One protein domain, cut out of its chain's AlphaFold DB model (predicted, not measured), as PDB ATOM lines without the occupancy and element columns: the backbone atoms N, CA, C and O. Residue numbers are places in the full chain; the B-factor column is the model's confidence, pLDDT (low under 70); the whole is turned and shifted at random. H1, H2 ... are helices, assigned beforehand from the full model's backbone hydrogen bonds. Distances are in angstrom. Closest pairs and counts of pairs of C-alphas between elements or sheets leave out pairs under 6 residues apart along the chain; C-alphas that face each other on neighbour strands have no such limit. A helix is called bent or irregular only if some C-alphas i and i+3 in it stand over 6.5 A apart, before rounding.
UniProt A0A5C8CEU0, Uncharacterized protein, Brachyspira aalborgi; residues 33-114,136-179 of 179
ATOM      1  N   ALA A  33      15.919 -31.443 -40.707       71.69
ATOM      2  CA  ALA A  33      16.171 -32.286 -41.854       71.69
ATOM      3  C   ALA A  33      14.942 -32.228 -42.774       71.69
ATOM      4  O   ALA A  33      13.826 -32.495 -42.338       71.69
ATOM      5  N   GLY A  34      15.143 -31.865 -44.042       60.97
ATOM      6  CA  GLY A  34      14.083 -31.837 -45.057       60.97
ATOM      7  C   GLY A  34      13.349 -30.504 -45.243       60.97
ATOM      8  O   GLY A  34      12.589 -30.404 -46.201       60.97
ATOM      9  N   THR A  35      13.600 -29.477 -44.420       58.03
ATOM     10  CA  THR A  35      12.951 -28.154 -44.559       58.03
ATOM     11  C   THR A  35      13.348 -27.404 -45.834       58.03
ATOM     12  O   THR A  35      12.528 -26.665 -46.364       58.03
ATOM     13  N   ASP A  36      14.549 -27.654 -46.369       56.62
ATOM     14  CA  ASP A  36      15.113 -26.890 -47.499       56.62
ATOM     15  C   ASP A  36      15.497 -27.752 -48.720       56.62
ATOM     16  O   ASP A  36      16.143 -27.274 -49.651       56.62
ATOM     17  N   PHE A  37      15.126 -29.039 -48.746       66.00
ATOM     18  CA  PHE A  37      15.590 -29.965 -49.787       66.00
ATOM     19  C   PHE A  37      14.532 -30.201 -50.865       66.00
ATOM     20  O   PHE A  37      13.653 -31.055 -50.725       66.00
ATOM     21  N   VAL A  38      14.684 -29.496 -51.992       67.88
ATOM     22  CA  VAL A  38      13.974 -29.756 -53.264       67.88
ATOM     23  C   VAL A  38      14.020 -31.247 -53.624       67.88
ATOM     24  O   VAL A  38      13.040 -31.817 -54.118       67.88
ATOM     25  N   ASP A  39      15.132 -31.902 -53.294       74.44
ATOM     26  CA  ASP A  39      15.352 -33.304 -53.605       74.44
ATOM     27  C   ASP A  39      14.429 -34.243 -52.814       74.44
ATOM     28  O   ASP A  39      13.856 -35.187 -53.360       74.44
ATOM     29  N   PHE A  40      14.195 -33.955 -51.533       80.06
ATOM     30  CA  PHE A  40      13.276 -34.751 -50.722       80.06
ATOM     31  C   PHE A  40      11.845 -34.685 -51.280       80.06
ATOM     32  O   PHE A  40      11.193 -35.719 -51.443       80.06
ATOM     33  N   MET A  41      11.380 -33.489 -51.650       81.25
ATOM     34  CA  MET A  41      10.034 -33.305 -52.207       81.25
ATOM     35  C   MET A  41       9.869 -33.956 -53.580       81.25
ATOM     36  O   MET A  41       8.812 -34.515 -53.876       81.25
ATOM     37  N   THR A  42      10.916 -33.953 -54.402       82.38
ATOM     38  CA  THR A  42      10.887 -34.625 -55.708       82.38
ATOM     39  C   THR A  42      10.858 -36.148 -55.548       82.38
ATOM     40  O   THR A  42      10.061 -36.817 -56.206       82.38
ATOM     41  N   HIS A  43      11.629 -36.713 -54.610       86.25
ATOM     42  CA  HIS A  43      11.532 -38.140 -54.281       86.25
ATOM     43  C   HIS A  43      10.170 -38.521 -53.704       86.25
ATOM     44  O   HIS A  43       9.649 -39.590 -54.025       86.25
ATOM     45  N   PHE A  44       9.580 -37.658 -52.875       88.44
ATOM     46  CA  PHE A  44       8.230 -37.869 -52.369       88.44
ATOM     47  C   PHE A  44       7.200 -37.880 -53.503       88.44
ATOM     48  O   PHE A  44       6.343 -38.762 -53.538       88.44
ATOM     49  N   TYR A  45       7.300 -36.942 -54.451       87.75
ATOM     50  CA  TYR A  45       6.435 -36.897 -55.630       87.75
ATOM     51  C   TYR A  45       6.529 -38.189 -56.449       87.75
ATOM     52  O   TYR A  45       5.504 -38.824 -56.696       87.75
ATOM     53  N   ASP A  46       7.743 -38.615 -56.807       87.00
ATOM     54  CA  ASP A  46       7.974 -39.845 -57.576       87.00
ATOM     55  C   ASP A  46       7.424 -41.079 -56.848       87.00
ATOM     56  O   ASP A  46       6.679 -41.874 -57.424       87.00
ATOM     57  N   MET A  47       7.725 -41.218 -55.552       91.12
ATOM     58  CA  MET A  47       7.195 -42.299 -54.719       91.12
ATOM     59  C   MET A  47       5.660 -42.291 -54.703       91.12
ATOM     60  O   MET A  47       5.028 -43.338 -54.867       91.12
ATOM     61  N   LYS A  48       5.041 -41.111 -54.579       91.44
ATOM     62  CA  LYS A  48       3.582 -40.963 -54.561       91.44
ATOM     63  C   LYS A  48       2.940 -41.343 -55.895       91.44
ATOM     64  O   LYS A  48       1.813 -41.833 -55.886       91.44
ATOM     65  N   GLN A  49       3.631 -41.162 -57.023       90.06
ATOM     66  CA  GLN A  49       3.155 -41.654 -58.319       90.06
ATOM     67  C   GLN A  49       3.124 -43.185 -58.361       90.06
ATOM     68  O   GLN A  49       2.110 -43.760 -58.754       90.06
ATOM     69  N   TYR A  50       4.173 -43.857 -57.872       90.75
ATOM     70  CA  TYR A  50       4.163 -45.320 -57.742       90.75
ATOM     71  C   TYR A  50       3.030 -45.808 -56.836       90.75
ATOM     72  O   TYR A  50       2.321 -46.749 -57.193       90.75
ATOM     73  N   TYR A  51       2.818 -45.132 -55.700       93.31
ATOM     74  CA  TYR A  51       1.725 -45.446 -54.778       93.31
ATOM     75  C   TYR A  51       0.352 -45.329 -55.449       93.31
ATOM     76  O   TYR A  51      -0.412 -46.289 -55.450       93.31
ATOM     77  N   LYS A  52       0.058 -44.178 -56.068       94.31
ATOM     78  CA  LYS A  52      -1.238 -43.902 -56.710       94.31
ATOM     79  C   LYS A  52      -1.559 -44.858 -57.851       94.31
ATOM     80  O   LYS A  52      -2.713 -45.237 -58.020       94.31
ATOM     81  N   ASN A  53      -0.545 -45.241 -58.619       92.62
ATOM     82  CA  ASN A  53      -0.720 -46.112 -59.775       92.62
ATOM     83  C   ASN A  53      -0.678 -47.606 -59.406       92.62
ATOM     84  O   ASN A  53      -0.824 -48.443 -60.291       92.62
ATOM     85  N   ASN A  54      -0.479 -47.958 -58.127       91.38
ATOM     86  CA  ASN A  54      -0.268 -49.336 -57.664       91.38
ATOM     87  C   ASN A  54       0.871 -50.062 -58.406       91.38
ATOM     88  O   ASN A  54       0.812 -51.267 -58.647       91.38
ATOM     89  N   ILE A  55       1.930 -49.325 -58.753       89.75
ATOM     90  CA  ILE A  55       3.090 -49.851 -59.475       89.75
ATOM     91  C   ILE A  55       4.216 -50.116 -58.477       89.75
ATOM     92  O   ILE A  55       4.553 -49.262 -57.657       89.75
ATOM     93  N   ILE A  56       4.837 -51.294 -58.566       87.44
ATOM     94  CA  ILE A  56       6.072 -51.581 -57.830       87.44
ATOM     95  C   ILE A  56       7.207 -50.788 -58.491       87.44
ATOM     96  O   ILE A  56       7.432 -50.966 -59.689       87.44
ATOM     97  N   PRO A  57       7.942 -49.937 -57.753       88.06
ATOM     98  CA  PRO A  57       9.042 -49.181 -58.334       88.06
ATOM     99  C   PRO A  57      10.120 -50.118 -58.891       88.06
ATOM    100  O   PRO A  57      10.696 -50.918 -58.154       88.06
ATOM    101  N   THR A  58      10.412 -50.011 -60.185       82.69
ATOM    102  CA  THR A  58      11.461 -50.800 -60.861       82.69
ATOM    103  C   THR A  58      12.702 -49.972 -61.182       82.69
ATOM    104  O   THR A  58      13.800 -50.518 -61.294       82.69
ATOM    105  N   THR A  59      12.556 -48.652 -61.271       80.12
ATOM    106  CA  THR A  59      13.645 -47.714 -61.554       80.12
ATOM    107  C   THR A  59      14.088 -46.984 -60.290       80.12
ATOM    108  O   THR A  59      13.260 -46.686 -59.430       80.12
ATOM    109  N   GLY A  60      15.380 -46.677 -60.171       75.81
ATOM    110  CA  GLY A  60      15.909 -45.920 -59.038       75.81
ATOM    111  C   GLY A  60      15.703 -44.407 -59.148       75.81
ATOM    112  O   GLY A  60      14.997 -43.904 -60.020       75.81
ATOM    113  N   ALA A  61      16.341 -43.680 -58.232       75.62
ATOM    114  CA  ALA A  61      16.276 -42.224 -58.122       75.62
ATOM    115  C   ALA A  61      16.794 -41.477 -59.377       75.62
ATOM    116  O   ALA A  61      17.700 -41.943 -60.080       75.62
ATOM    117  N   ARG A  62      16.246 -40.274 -59.612       73.06
ATOM    118  CA  ARG A  62      16.781 -39.278 -60.560       73.06
ATOM    119  C   ARG A  62      18.155 -38.776 -60.056       73.06
ATOM    120  O   ARG A  62      18.359 -38.694 -58.851       73.06
ATOM    121  N   PHE A  63      19.100 -38.444 -60.945       60.06
ATOM    122  CA  PHE A  63      20.440 -37.885 -60.576       60.06
ATOM    123  C   PHE A  63      20.496 -36.366 -60.685       60.06
ATOM    124  O   PHE A  63      21.433 -35.768 -60.184       60.06
ATOM    125  N   GLU A  64      19.530 -35.748 -61.357       61.66
ATOM    126  CA  GLU A  64      19.298 -34.310 -61.313       61.66
ATOM    127  C   GLU A  64      17.825 -34.120 -61.014       61.66
ATOM    128  O   GLU A  64      16.959 -34.678 -61.703       61.66
ATOM    129  N   MET A  65      17.550 -33.333 -59.983       63.97
ATOM    130  CA  MET A  65      16.193 -32.939 -59.661       63.97
ATOM    131  C   MET A  65      15.761 -31.856 -60.635       63.97
ATOM    132  O   MET A  65      15.911 -30.660 -60.411       63.97
ATOM    133  N   GLY A  66      15.274 -32.316 -61.786       60.72
ATOM    134  CA  GLY A  66      14.521 -31.486 -62.708       60.72
ATOM    135  C   GLY A  66      13.146 -31.124 -62.132       60.72
ATOM    136  O   GLY A  66      12.744 -31.647 -61.091       60.72
ATOM    137  N   PRO A  67      12.384 -30.266 -62.827       65.88
ATOM    138  CA  PRO A  67      11.008 -29.957 -62.449       65.88
ATOM    139  C   PRO A  67      10.198 -31.244 -62.236       65.88
ATOM    140  O   PRO A  67      10.341 -32.183 -63.020       65.88
ATOM    141  N   MET A  68       9.316 -31.277 -61.229       66.25
ATOM    142  CA  MET A  68       8.543 -32.484 -60.865       66.25
ATOM    143  C   MET A  68       7.826 -33.130 -62.066       66.25
ATOM    144  O   MET A  68       7.705 -34.350 -62.137       66.25
ATOM    145  N   LEU A  69       7.394 -32.306 -63.029       66.62
ATOM    146  CA  LEU A  69       6.629 -32.703 -64.215       66.62
ATOM    147  C   LEU A  69       7.480 -33.159 -65.409       66.62
ATOM    148  O   LEU A  69       6.924 -33.568 -66.424       66.62
ATOM    149  N   LYS A  70       8.810 -33.065 -65.334       67.06
ATOM    150  CA  LYS A  70       9.692 -33.508 -66.416       67.06
ATOM    151  C   LYS A  70      10.178 -34.919 -66.112       67.06
ATOM    152  O   LYS A  70      10.791 -35.132 -65.067       67.06
ATOM    153  N   GLU A  71       9.935 -35.865 -67.014       60.72
ATOM    154  CA  GLU A  71      10.580 -37.176 -66.938       60.72
ATOM    155  C   GLU A  71      12.085 -37.008 -67.162       60.72
ATOM    156  O   GLU A  71      12.537 -36.473 -68.176       60.72
ATOM    157  N   VAL A  72      12.866 -37.431 -66.173       65.31
ATOM    158  CA  VAL A  72      14.325 -37.485 -66.251       65.31
ATOM    159  C   VAL A  72      14.708 -38.942 -66.070       65.31
ATOM    160  O   VAL A  72      14.192 -39.605 -65.171       65.31
ATOM    161  N   ALA A  73      15.598 -39.446 -66.927       65.38
ATOM    162  CA  ALA A  73      16.003 -40.843 -66.885       65.38
ATOM    163  C   ALA A  73      16.532 -41.228 -65.482       65.38
ATOM    164  O   ALA A  73      17.330 -40.477 -64.901       65.38
ATOM    165  N   PRO A  74      16.113 -42.382 -64.934       65.00
ATOM    166  CA  PRO A  74      16.640 -42.900 -63.677       65.00
ATOM    167  C   PRO A  74      18.131 -43.191 -63.839       65.00
ATOM    168  O   PRO A  74      18.567 -43.666 -64.887       65.00
ATOM    169  N   ARG A  75      18.931 -42.900 -62.810       62.97
ATOM    170  CA  ARG A  75      20.400 -43.010 -62.914       62.97
ATOM    171  C   ARG A  75      21.013 -44.022 -61.939       62.97
ATOM    172  O   ARG A  75      22.178 -44.369 -62.097       62.97
ATOM    173  N   VAL A  76      20.244 -44.535 -60.973       63.31
ATOM    174  CA  VAL A  76      20.673 -45.648 -60.111       63.31
ATOM    175  C   VAL A  76      19.898 -46.907 -60.494       63.31
ATOM    176  O   VAL A  76      18.664 -46.890 -60.438       63.31
ATOM    177  N   PRO A  77      20.574 -47.991 -60.913       59.41
ATOM    178  CA  PRO A  77      19.900 -49.250 -61.184       59.41
ATOM    179  C   PRO A  77      19.263 -49.800 -59.904       59.41
ATOM    180  O   PRO A  77      19.870 -49.800 -58.833       59.41
ATOM    181  N   GLY A  78      18.034 -50.295 -60.042       67.81
ATOM    182  CA  GLY A  78      17.270 -50.902 -58.959       67.81
ATOM    183  C   GLY A  78      16.265 -49.952 -58.304       67.81
ATOM    184  O   GLY A  78      16.589 -48.852 -57.865       67.81
ATOM    185  N   GLY A  79      15.023 -50.419 -58.185       81.31
ATOM    186  CA  GLY A  79      13.932 -49.700 -57.524       81.31
ATOM    187  C   GLY A  79      13.984 -49.718 -55.995       81.31
ATOM    188  O   GLY A  79      13.065 -49.205 -55.363       81.31
ATOM    189  N   PHE A  80      15.032 -50.284 -55.376       87.62
ATOM    190  CA  PHE A  80      15.073 -50.514 -53.926       87.62
ATOM    191  C   PHE A  80      14.863 -49.236 -53.109       87.62
ATOM    192  O   PHE A  80      14.132 -49.268 -52.126       87.62
ATOM    193  N   PHE A  81      15.426 -48.102 -53.539       89.38
ATOM    194  CA  PHE A  81      15.205 -46.819 -52.864       89.38
ATOM    195  C   PHE A  81      13.715 -46.469 -52.754       89.38
ATOM    196  O   PHE A  81      13.222 -46.176 -51.666       89.38
ATOM    197  N   TYR A  82      12.982 -46.554 -53.865       90.88
ATOM    198  CA  TYR A  82      11.557 -46.245 -53.885       90.88
ATOM    199  C   TYR A  82      10.701 -47.370 -53.294       90.88
ATOM    200  O   TYR A  82       9.666 -47.071 -52.709       90.88
ATOM    201  N   ILE A  83      11.126 -48.636 -53.373       92.06
ATOM    202  CA  ILE A  83      10.476 -49.755 -52.665       92.06
ATOM    203  C   ILE A  83      10.550 -49.527 -51.152       92.06
ATOM    204  O   ILE A  83       9.537 -49.634 -50.465       92.06
ATOM    205  N   HIS A  84      11.733 -49.174 -50.645       92.69
ATOM    206  CA  HIS A  84      11.960 -48.854 -49.238       92.69
ATOM    207  C   HIS A  84      11.112 -47.657 -48.795       92.69
ATOM    208  O   HIS A  84      10.395 -47.734 -47.798       92.69
ATOM    209  N   TYR A  85      11.113 -46.579 -49.582       92.62
ATOM    210  CA  TYR A  85      10.284 -45.406 -49.301       92.62
ATOM    211  C   TYR A  85       8.791 -45.755 -49.288       92.62
ATOM    212  O   TYR A  85       8.088 -45.444 -48.326       92.62
ATOM    213  N   LEU A  86       8.308 -46.480 -50.295       94.38
ATOM    214  CA  LEU A  86       6.917 -46.912 -50.378       94.38
ATOM    215  C   LEU A  86       6.514 -47.795 -49.188       94.38
ATOM    216  O   LEU A  86       5.416 -47.639 -48.655       94.38
ATOM    217  N   LEU A  87       7.397 -48.697 -48.749       94.81
ATOM    218  CA  LEU A  87       7.178 -49.532 -47.569       94.81
ATOM    219  C   LEU A  87       7.013 -48.672 -46.311       94.81
ATOM    220  O   LEU A  87       6.016 -48.812 -45.607       94.81
ATOM    221  N   CYS A  88       7.946 -47.751 -46.051       95.25
ATOM    222  CA  CYS A  88       7.850 -46.842 -44.911       95.25
ATOM    223  C   CYS A  88       6.595 -45.961 -44.977       95.25
ATOM    224  O   CYS A  88       5.963 -45.742 -43.948       95.25
ATOM    225  N   TYR A  89       6.209 -45.496 -46.170       95.12
ATOM    226  CA  TYR A  89       5.016 -44.672 -46.368       95.12
ATOM    227  C   TYR A  89       3.724 -45.426 -46.040       95.12
ATOM    228  O   TYR A  89       2.849 -44.901 -45.351       95.12
ATOM    229  N   LYS A  90       3.630 -46.689 -46.471       94.94
ATOM    230  CA  LYS A  90       2.501 -47.568 -46.140       94.94
ATOM    231  C   LYS A  90       2.440 -47.879 -44.644       94.94
ATOM    232  O   LYS A  90       1.372 -47.769 -44.050       94.94
ATOM    233  N   LEU A  91       3.575 -48.213 -44.021       96.12
ATOM    234  CA  LEU A  91       3.656 -48.469 -42.573       96.12
ATOM    235  C   LEU A  91       3.270 -47.241 -41.736       96.12
ATOM    236  O   LEU A  91       2.710 -47.376 -40.653       96.12
ATOM    237  N   ALA A  92       3.544 -46.046 -42.257       95.94
ATOM    238  CA  ALA A  92       3.214 -44.773 -41.636       95.94
ATOM    239  C   ALA A  92       1.750 -44.341 -41.792       95.94
ATOM    240  O   ALA A  92       1.410 -43.242 -41.354       95.94
ATOM    241  N   GLY A  93       0.899 -45.140 -42.448       95.69
ATOM    242  CA  GLY A  93      -0.474 -44.734 -42.750       95.69
ATOM    243  C   GLY A  93      -0.518 -43.454 -43.585       95.69
ATOM    244  O   GLY A  93      -1.295 -42.552 -43.289       95.69
ATOM    245  N   GLU A  94       0.375 -43.344 -44.576       93.88
ATOM    246  CA  GLU A  94       0.464 -42.215 -45.513       93.88
ATOM    247  C   GLU A  94       0.899 -40.867 -44.898       93.88
ATOM    248  O   GLU A  94       0.886 -39.830 -45.572       93.88
ATOM    249  N   ASN A  95       1.349 -40.863 -43.639       93.44
ATOM    250  CA  ASN A  95       1.860 -39.676 -42.960       93.44
ATOM    251  C   ASN A  95       3.361 -39.474 -43.233       93.44
ATOM    252  O   ASN A  95       4.187 -40.325 -42.898       93.44
ATOM    253  N   ILE A  96       3.741 -38.328 -43.810       88.56
ATOM    254  CA  ILE A  96       5.126 -38.064 -44.233       88.56
ATOM    255  C   ILE A  96       6.123 -37.982 -43.066       88.56
ATOM    256  O   ILE A  96       7.243 -38.474 -43.192       88.56
ATOM    257  N   GLU A  97       5.722 -37.440 -41.916       88.75
ATOM    258  CA  GLU A  97       6.601 -37.340 -40.746       88.75
ATOM    259  C   GLU A  97       6.841 -38.716 -40.127       88.75
ATOM    260  O   GLU A  97       7.983 -39.114 -39.897       88.75
ATOM    261  N   LEU A  98       5.780 -39.511 -39.958       92.06
ATOM    262  CA  LEU A  98       5.913 -40.896 -39.499       92.06
ATOM    263  C   LEU A  98       6.719 -41.743 -40.493       92.06
ATOM    264  O   LEU A  98       7.513 -42.587 -40.083       92.06
ATOM    265  N   THR A  99       6.605 -41.474 -41.794       92.75
ATOM    266  CA  THR A  99       7.403 -42.147 -42.831       92.75
ATOM    267  C   THR A  99       8.901 -41.933 -42.611       92.75
ATOM    268  O   THR A  99       9.689 -42.873 -42.738       92.75
ATOM    269  N   ARG A 100       9.309 -40.721 -42.216       90.19
ATOM    270  CA  ARG A 100      10.702 -40.404 -41.867       90.19
ATOM    271  C   ARG A 100      11.157 -41.117 -40.593       90.19
ATOM    272  O   ARG A 100      12.304 -41.549 -40.526       90.19
ATOM    273  N   VAL A 101      10.268 -41.306 -39.616       91.12
ATOM    274  CA  VAL A 101      10.560 -42.119 -38.420       91.12
ATOM    275  C   VAL A 101      10.814 -43.580 -38.803       91.12
ATOM    276  O   VAL A 101      11.814 -44.160 -38.378       91.12
ATOM    277  N   PHE A 102       9.974 -44.170 -39.660       93.31
ATOM    278  CA  PHE A 102      10.198 -45.531 -40.162       93.31
ATOM    279  C   PHE A 102      11.499 -45.650 -40.963       93.31
ATOM    280  O   PHE A 102      12.227 -46.632 -40.795       93.31
ATOM    281  N   ASN A 103      11.832 -44.649 -41.783       91.38
ATOM    282  CA  ASN A 103      13.118 -44.594 -42.478       91.38
ATOM    283  C   ASN A 103      14.290 -44.619 -41.507       91.38
ATOM    284  O   ASN A 103      15.213 -45.408 -41.671       91.38
ATOM    285  N   PHE A 104      14.230 -43.778 -40.478       89.44
ATOM    286  CA  PHE A 104      15.262 -43.731 -39.458       89.44
ATOM    287  C   PHE A 104      15.455 -45.109 -38.813       89.44
ATOM    288  O   PHE A 104      16.575 -45.611 -38.788       89.44
ATOM    289  N   ILE A 105      14.379 -45.753 -38.350       90.94
ATOM    290  CA  ILE A 105      14.451 -47.065 -37.684       90.94
ATOM    291  C   ILE A 105      15.096 -48.109 -38.602       90.94
ATOM    292  O   ILE A 105      16.053 -48.787 -38.225       90.94
ATOM    293  N   THR A 106      14.587 -48.220 -39.825       91.81
ATOM    294  CA  THR A 106      15.034 -49.217 -40.806       91.81
ATOM    295  C   THR A 106      16.476 -49.002 -41.251       91.81
ATOM    296  O   THR A 106      17.231 -49.964 -41.363       91.81
ATOM    297  N   MET A 107      16.892 -47.751 -41.444       89.81
ATOM    298  CA  MET A 107      18.256 -47.411 -41.840       89.81
ATOM    299  C   MET A 107      19.258 -47.470 -40.681       89.81
ATOM    300  O   MET A 107      20.463 -47.585 -40.918       89.81
ATOM    301  N   PHE A 108      18.784 -47.457 -39.434       91.12
ATOM    302  CA  PHE A 108      19.614 -47.601 -38.239       91.12
ATOM    303  C   PHE A 108      19.915 -49.068 -37.887       91.12
ATOM    304  O   PHE A 108      20.997 -49.359 -37.376       91.12
ATOM    305  N   ILE A 109      19.015 -50.004 -38.218       93.69
ATOM    306  CA  ILE A 109      19.195 -51.451 -37.979       93.69
ATOM    307  C   ILE A 109      20.539 -51.989 -38.519       93.69
ATOM    308  O   ILE A 109      21.257 -52.629 -37.749       93.69
ATOM    309  N   PRO A 110      20.945 -51.714 -39.778       94.69
ATOM    310  CA  PRO A 110      22.262 -52.095 -40.294       94.69
ATOM    311  C   PRO A 110      23.446 -51.688 -39.413       94.69
ATOM    312  O   PRO A 110      24.345 -52.493 -39.168       94.69
ATOM    313  N   ALA A 111      23.438 -50.454 -38.904       94.19
ATOM    314  CA  ALA A 111      24.502 -49.948 -38.046       94.19
ATOM    315  C   ALA A 111      24.514 -50.663 -36.686       94.19
ATOM    316  O   ALA A 111      25.586 -50.970 -36.168       94.19
ATOM    317  N   LEU A 112      23.342 -50.990 -36.131       94.75
ATOM    318  CA  LEU A 112      23.241 -51.775 -34.896       94.75
ATOM    319  C   LEU A 112      23.771 -53.201 -35.075       94.75
ATOM    320  O   LEU A 112      24.496 -53.687 -34.210       94.75
ATOM    321  N   ILE A 113      23.462 -53.851 -36.203       97.25
ATOM    322  CA  ILE A 113      23.992 -55.181 -36.540       97.25
ATOM    323  C   ILE A 113      25.519 -55.131 -36.632       97.25
ATOM    324  O   ILE A 113      26.196 -55.955 -36.018       97.25
ATOM    325  N   PHE A 114      26.064 -54.135 -37.334       97.62
ATOM    326  CA  PHE A 114      27.509 -53.948 -37.441       97.62
ATOM    327  C   PHE A 114      28.166 -53.695 -36.081       97.62
ATOM    328  O   PHE A 114      29.169 -54.318 -35.750       97.62
ATOM    329  N   PHE A 136      27.639 -40.917 -33.505       85.00
ATOM    330  CA  PHE A 136      27.841 -39.469 -33.475       85.00
ATOM    331  C   PHE A 136      28.332 -38.886 -34.809       85.00
ATOM    332  O   PHE A 136      28.578 -37.685 -34.911       85.00
ATOM    333  N   ASN A 137      28.471 -39.699 -35.858       87.12
ATOM    334  CA  ASN A 137      28.843 -39.185 -37.168       87.12
ATOM    335  C   ASN A 137      27.742 -38.247 -37.690       87.12
ATOM    336  O   ASN A 137      26.624 -38.683 -37.957       87.12
ATOM    337  N   ILE A 138      28.055 -36.957 -37.850       80.81
ATOM    338  CA  ILE A 138      27.059 -35.944 -38.226       80.81
ATOM    339  C   ILE A 138      26.413 -36.229 -39.584       80.81
ATOM    340  O   ILE A 138      25.213 -36.015 -39.747       80.81
ATOM    341  N   TYR A 139      27.177 -36.789 -40.528       81.81
ATOM    342  CA  TYR A 139      26.652 -37.210 -41.821       81.81
ATOM    343  C   TYR A 139      25.654 -38.355 -41.639       81.81
ATOM    344  O   TYR A 139      24.531 -38.257 -42.121       81.81
ATOM    345  N   PHE A 140      25.985 -39.388 -40.859       85.00
ATOM    346  CA  PHE A 140      25.065 -40.488 -40.541       85.00
ATOM    347  C   PHE A 140      23.819 -40.011 -39.777       85.00
ATOM    348  O   PHE A 140      22.705 -40.445 -40.061       85.00
ATOM    349  N   VAL A 141      23.959 -39.100 -38.813       81.75
ATOM    350  CA  VAL A 141      22.816 -38.546 -38.071       81.75
ATOM    351  C   VAL A 141      21.872 -37.800 -39.009       81.75
ATOM    352  O   VAL A 141      20.667 -38.045 -38.976       81.75
ATOM    353  N   TYR A 142      22.413 -36.933 -39.864       78.19
ATOM    354  CA  TYR A 142      21.633 -36.115 -40.786       78.19
ATOM    355  C   TYR A 142      20.944 -36.951 -41.875       78.19
ATOM    356  O   TYR A 142      19.735 -36.841 -42.085       78.19
ATOM    357  N   THR A 143      21.699 -37.833 -42.528       76.69
ATOM    358  CA  THR A 143      21.235 -38.646 -43.663       76.69
ATOM    359  C   THR A 143      20.093 -39.599 -43.301       76.69
ATOM    360  O   THR A 143      19.179 -39.815 -44.093       76.69
ATOM    361  N   ASN A 144      20.054 -40.123 -42.079       81.06
ATOM    362  CA  ASN A 144      18.978 -41.034 -41.676       81.06
ATOM    363  C   ASN A 144      17.624 -40.350 -41.416       81.06
ATOM    364  O   ASN A 144      16.606 -41.036 -41.326       81.06
ATOM    365  N   ASN A 145      17.582 -39.020 -41.304       82.94
ATOM    366  CA  ASN A 145      16.354 -38.290 -40.976       82.94
ATOM    367  C   ASN A 145      15.496 -37.928 -42.204       82.94
ATOM    368  O   ASN A 145      14.399 -37.386 -42.035       82.94
ATOM    369  N   ILE A 146      15.972 -38.192 -43.427       82.31
ATOM    370  CA  ILE A 146      15.259 -37.906 -44.681       82.31
ATOM    371  C   ILE A 146      15.444 -39.023 -45.708       82.31
ATOM    372  O   ILE A 146      16.449 -39.735 -45.712       82.31
ATOM    373  N   PHE A 147      14.482 -39.133 -46.625       84.88
ATOM    374  CA  PHE A 147      14.638 -39.952 -47.822       84.88
ATOM    375  C   PHE A 147      15.498 -39.218 -48.834       84.88
ATOM    376  O   PHE A 147      15.047 -38.297 -49.510       84.88
ATOM    377  N   TYR A 148      16.745 -39.649 -48.925       79.88
ATOM    378  CA  TYR A 148      17.685 -39.130 -49.893       79.88
ATOM    379  C   TYR A 148      18.647 -40.239 -50.308       79.88
ATOM    380  O   TYR A 148      19.094 -41.044 -49.490       79.88
ATOM    381  N   ASN A 149      18.939 -40.317 -51.596       71.62
ATOM    382  CA  ASN A 149      19.982 -41.185 -52.118       71.62
ATOM    383  C   ASN A 149      21.289 -40.370 -52.108       71.62
ATOM    384  O   ASN A 149      21.288 -39.309 -52.724       71.62
ATOM    385  N   PRO A 150      22.368 -40.776 -51.403       77.06
ATOM    386  CA  PRO A 150      22.858 -42.152 -51.232       77.06
ATOM    387  C   PRO A 150      22.674 -42.786 -49.837       77.06
ATOM    388  O   PRO A 150      23.377 -43.737 -49.496       77.06
ATOM    389  N   ASN A 151      21.759 -42.294 -49.003       84.50
ATOM    390  CA  ASN A 151      21.730 -42.638 -47.571       84.50
ATOM    391  C   ASN A 151      21.480 -44.130 -47.312       84.50
ATOM    392  O   ASN A 151      22.106 -44.723 -46.437       84.50
ATOM    393  N   ILE A 152      20.628 -44.759 -48.125       84.56
ATOM    394  CA  ILE A 152      20.389 -46.207 -48.060       84.56
ATOM    395  C   ILE A 152      21.678 -46.991 -48.320       84.56
ATOM    396  O   ILE A 152      21.959 -47.960 -47.619       84.56
ATOM    397  N   THR A 153      22.489 -46.564 -49.289       86.50
ATOM    398  CA  THR A 153      23.775 -47.199 -49.601       86.50
ATOM    399  C   THR A 153      24.730 -47.115 -48.416       86.50
ATOM    400  O   THR A 153      25.380 -48.106 -48.088       86.50
ATOM    401  N   LEU A 154      24.776 -45.967 -47.726       88.19
ATOM    402  CA  LEU A 154      25.558 -45.823 -46.496       88.19
ATOM    403  C   LEU A 154      25.096 -46.827 -45.433       88.19
ATOM    404  O   LEU A 154      25.926 -47.538 -44.872       88.19
ATOM    405  N   SER A 155      23.792 -46.939 -45.181       90.06
ATOM    406  CA  SER A 155      23.277 -47.899 -44.203       90.06
ATOM    407  C   SER A 155      23.570 -49.346 -44.599       90.06
ATOM    408  O   SER A 155      24.078 -50.113 -43.785       90.06
ATOM    409  N   LEU A 156      23.345 -49.724 -45.859       90.94
ATOM    410  CA  LEU A 156      23.645 -51.070 -46.357       90.94
ATOM    411  C   LEU A 156      25.145 -51.398 -46.326       90.94
ATOM    412  O   LEU A 156      25.504 -52.566 -46.173       90.94
ATOM    413  N   SER A 157      26.027 -50.395 -46.392       93.06
ATOM    414  CA  SER A 157      27.471 -50.615 -46.267       93.06
ATOM    415  C   SER A 157      27.860 -51.232 -44.917       93.06
ATOM    416  O   SER A 157      28.765 -52.059 -44.874       93.06
ATOM    417  N   PHE A 158      27.134 -50.940 -43.829       95.50
ATOM    418  CA  PHE A 158      27.364 -51.579 -42.528       95.50
ATOM    419  C   PHE A 158      27.068 -53.086 -42.558       95.50
ATOM    420  O   PHE A 158      27.831 -53.879 -41.997       95.50
ATOM    421  N   LEU A 159      26.007 -53.506 -43.259       95.19
ATOM    422  CA  LEU A 159      25.724 -54.929 -43.477       95.19
ATOM    423  C   LEU A 159      26.797 -55.571 -44.353       95.19
ATOM    424  O   LEU A 159      27.303 -56.636 -44.009       95.19
ATOM    425  N   PHE A 160      27.175 -54.907 -45.448       96.31
ATOM    426  CA  PHE A 160      28.229 -55.393 -46.332       96.31
ATOM    427  C   PHE A 160      29.541 -55.615 -45.572       96.31
ATOM    428  O   PHE A 160      30.102 -56.703 -45.645       96.31
ATOM    429  N   LEU A 161      29.997 -54.629 -44.791       96.44
ATOM    430  CA  LEU A 161      31.224 -54.731 -43.995       96.44
ATOM    431  C   LEU A 161      31.160 -55.874 -42.977       96.44
ATOM    432  O   LEU A 161      32.150 -56.580 -42.799       96.44
ATOM    433  N   THR A 162      30.000 -56.083 -42.351       96.81
ATOM    434  CA  THR A 162      29.778 -57.199 -41.419       96.81
ATOM    435  C   THR A 162      29.956 -58.547 -42.123       96.81
ATOM    436  O   THR A 162      30.758 -59.376 -41.698       96.81
ATOM    437  N   LEU A 163      29.236 -58.756 -43.230       97.25
ATOM    438  CA  LEU A 163      29.258 -60.016 -43.977       97.25
ATOM    439  C   LEU A 163      30.629 -60.280 -44.606       97.25
ATOM    440  O   LEU A 163      31.143 -61.395 -44.543       97.25
ATOM    441  N   PHE A 164      31.239 -59.247 -45.182       97.19
ATOM    442  CA  PHE A 164      32.558 -59.333 -45.792       97.19
ATOM    443  C   PHE A 164      33.648 -59.626 -44.754       97.19
ATOM    444  O   PHE A 164      34.517 -60.466 -44.990       97.19
ATOM    445  N   GLY A 165      33.576 -58.989 -43.582       95.50
ATOM    446  CA  GLY A 165      34.484 -59.248 -42.467       95.50
ATOM    447  C   GLY A 165      34.406 -60.694 -41.969       95.50
ATOM    448  O   GLY A 165      35.445 -61.332 -41.779       95.50
ATOM    449  N   GLU A 166      33.196 -61.235 -41.814       95.12
ATOM    450  CA  GLU A 166      32.999 -62.646 -41.451       95.12
ATOM    451  C   GLU A 166      33.509 -63.603 -42.530       95.12
ATOM    452  O   GLU A 166      34.228 -64.553 -42.217       95.12
ATOM    453  N   TYR A 167      33.226 -63.319 -43.804       95.75
ATOM    454  CA  TYR A 167      33.740 -64.114 -44.916       95.75
ATOM    455  C   TYR A 167      35.273 -64.202 -44.900       95.75
ATOM    456  O   TYR A 167      35.831 -65.301 -44.965       95.75
ATOM    457  N   ILE A 168      35.967 -63.066 -44.749       95.06
ATOM    458  CA  ILE A 168      37.435 -63.035 -44.667       95.06
ATOM    459  C   ILE A 168      37.929 -63.851 -43.472       95.06
ATOM    460  O   ILE A 168      38.896 -64.606 -43.601       95.06
ATOM    461  N   TYR A 169      37.293 -63.706 -42.308       91.69
ATOM    462  CA  TYR A 169      37.711 -64.444 -41.124       91.69
ATOM    463  C   TYR A 169      37.616 -65.956 -41.327       91.69
ATOM    464  O   TYR A 169      38.589 -66.665 -41.061       91.69
ATOM    465  N   ILE A 170      36.471 -66.433 -41.823       92.88
ATOM    466  CA  ILE A 170      36.237 -67.853 -42.090       92.88
ATOM    467  C   ILE A 170      37.257 -68.363 -43.110       92.88
ATOM    468  O   ILE A 170      37.892 -69.390 -42.880       92.88
ATOM    469  N   TYR A 171      37.480 -67.620 -44.195       92.19
ATOM    470  CA  TYR A 171      38.455 -67.982 -45.223       92.19
ATOM    471  C   TYR A 171      39.877 -68.139 -44.657       92.19
ATOM    472  O   TYR A 171      40.547 -69.143 -44.909       92.19
ATOM    473  N   ILE A 172      40.337 -67.184 -43.842       90.38
ATOM    474  CA  ILE A 172      41.664 -67.243 -43.210       90.38
ATOM    475  C   ILE A 172      41.752 -68.410 -42.221       90.38
ATOM    476  O   ILE A 172      42.777 -69.092 -42.173       90.38
ATOM    477  N   TYR A 173      40.704 -68.638 -41.428       86.56
ATOM    478  CA  TYR A 173      40.665 -69.729 -40.459       86.56
ATOM    479  C   TYR A 173      40.745 -71.097 -41.147       86.56
ATOM    480  O   TYR A 173      41.589 -71.912 -40.783       86.56
ATOM    481  N   MET A 174      39.956 -71.309 -42.203       82.00
ATOM    482  CA  MET A 174      39.977 -72.547 -42.990       82.00
ATOM    483  C   MET A 174      41.341 -72.784 -43.648       82.00
ATOM    484  O   MET A 174      41.845 -73.904 -43.639       82.00
ATOM    485  N   ARG A 175      41.998 -71.732 -44.153       77.31
ATOM    486  CA  ARG A 175      43.343 -71.853 -44.739       77.31
ATOM    487  C   ARG A 175      44.404 -72.284 -43.720       77.31
ATOM    488  O   ARG A 175      45.331 -72.988 -44.096       77.31
ATOM    489  N   LYS A 176      44.270 -71.890 -42.448       73.06
ATOM    490  CA  LYS A 176      45.176 -72.311 -41.363       73.06
ATOM    491  C   LYS A 176      44.989 -73.767 -40.922       73.06
ATOM    492  O   LYS A 176      45.843 -74.266 -40.208       73.06
ATOM    493  N   ILE A 177      43.877 -74.410 -41.277       69.75
ATOM    494  CA  ILE A 177      43.619 -75.826 -40.956       69.75
ATOM    495  C   ILE A 177      44.194 -76.753 -42.036       69.75
ATOM    496  O   ILE A 177      44.550 -77.889 -41.747       69.75
ATOM    497  N   ILE A 178      44.250 -76.284 -43.284       61.59
ATOM    498  CA  ILE A 178      44.635 -77.092 -44.452       61.59
ATOM    499  C   ILE A 178      46.165 -77.129 -44.663       61.59
ATOM    500  O   ILE A 178      46.654 -78.011 -45.366       61.59
ATOM    501  N   ILE A 179      46.910 -76.188 -44.073       57.56
ATOM    502  CA  ILE A 179      48.383 -76.095 -44.119       57.56
ATOM    503  C   ILE A 179      48.940 -76.525 -42.766       57.56
ATOM    504  O   ILE A 179      49.909 -77.314 -42.762       57.56
TER     505      ILE A 179
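AT A GLANCE: This is residues 33 to 114 and 136 to 179 of the 179 residues of an uncharacterized protein of Brachyspira aalborgi (UniProt A0A5C8CEU0). A long helix, H5, runs out of a small all-helix body, and its residues 164 to 178 stick out as an arm that makes much of the length. In the body H3 lies side by side with the near part of H5, H2 crosses the beginning of H3, H1 packs on H2, and a long loop joins H1 to H2. The printed part has 126 residues with five named helices, H1 to H5 in chain order, and no named strand. The whole is loose, with a radius of gyration of the C-alphas of 17.7 A and spans of 63 by 31 by 25 A.

IN THESE COORDINATES: H5, residues 151 to 178, is 41.5 A long, from C-alpha 151 at (21.730, -42.638, -47.571) to C-alpha 178 at (44.635, -77.092, -44.452), with a kink of 27 degrees near residue 159. H3, residues 96 to 114, is 28.3 A long and neither bent nor irregular, but only just: C-alphas 107 and 110 are 6.4 A apart. H1, residues 38 to 52, begins at (13.974, -29.756, -53.264) and measures 21.1 A, H2, residues 80 to 91, 16.2 A, and H4, residues 138 to 143, 8.4 A.

HOW THE PARTS SIT: H5 touches H3 with residues 152 to 162 alone, at a shallow tilt of 16 degrees, the same way; the closest C-alphas, of Pro 110 and Leu 159, are 5.5 A apart. H3 touches H2 at a steep tilt of 59 degrees, closest at Thr 99 and Tyr 89, C-alphas 5.0 A apart. H2 and H1 touch, only just about perpendicular at 71 degrees, closest at C-alphas 82 and 47, 5.9 A. H4 and H3 are near each other. Every O i to N i+4 pair is within hydrogen-bond range in H1, H2 and H4, but 13 of 15 in H3 and 22 of 24 in H5.

THE WHOLE: Without residues 164 to 179, which stand free, the body spans 39 by 28 by 28 A. Residues 115 to 135 are not printed; C-alphas 114 and 136 are 15.0 A apart. The link H1 to H2 is long, 27 residues. Residues 34 to 38, 63 to 78 and 177 to 179 have pLDDT under 70.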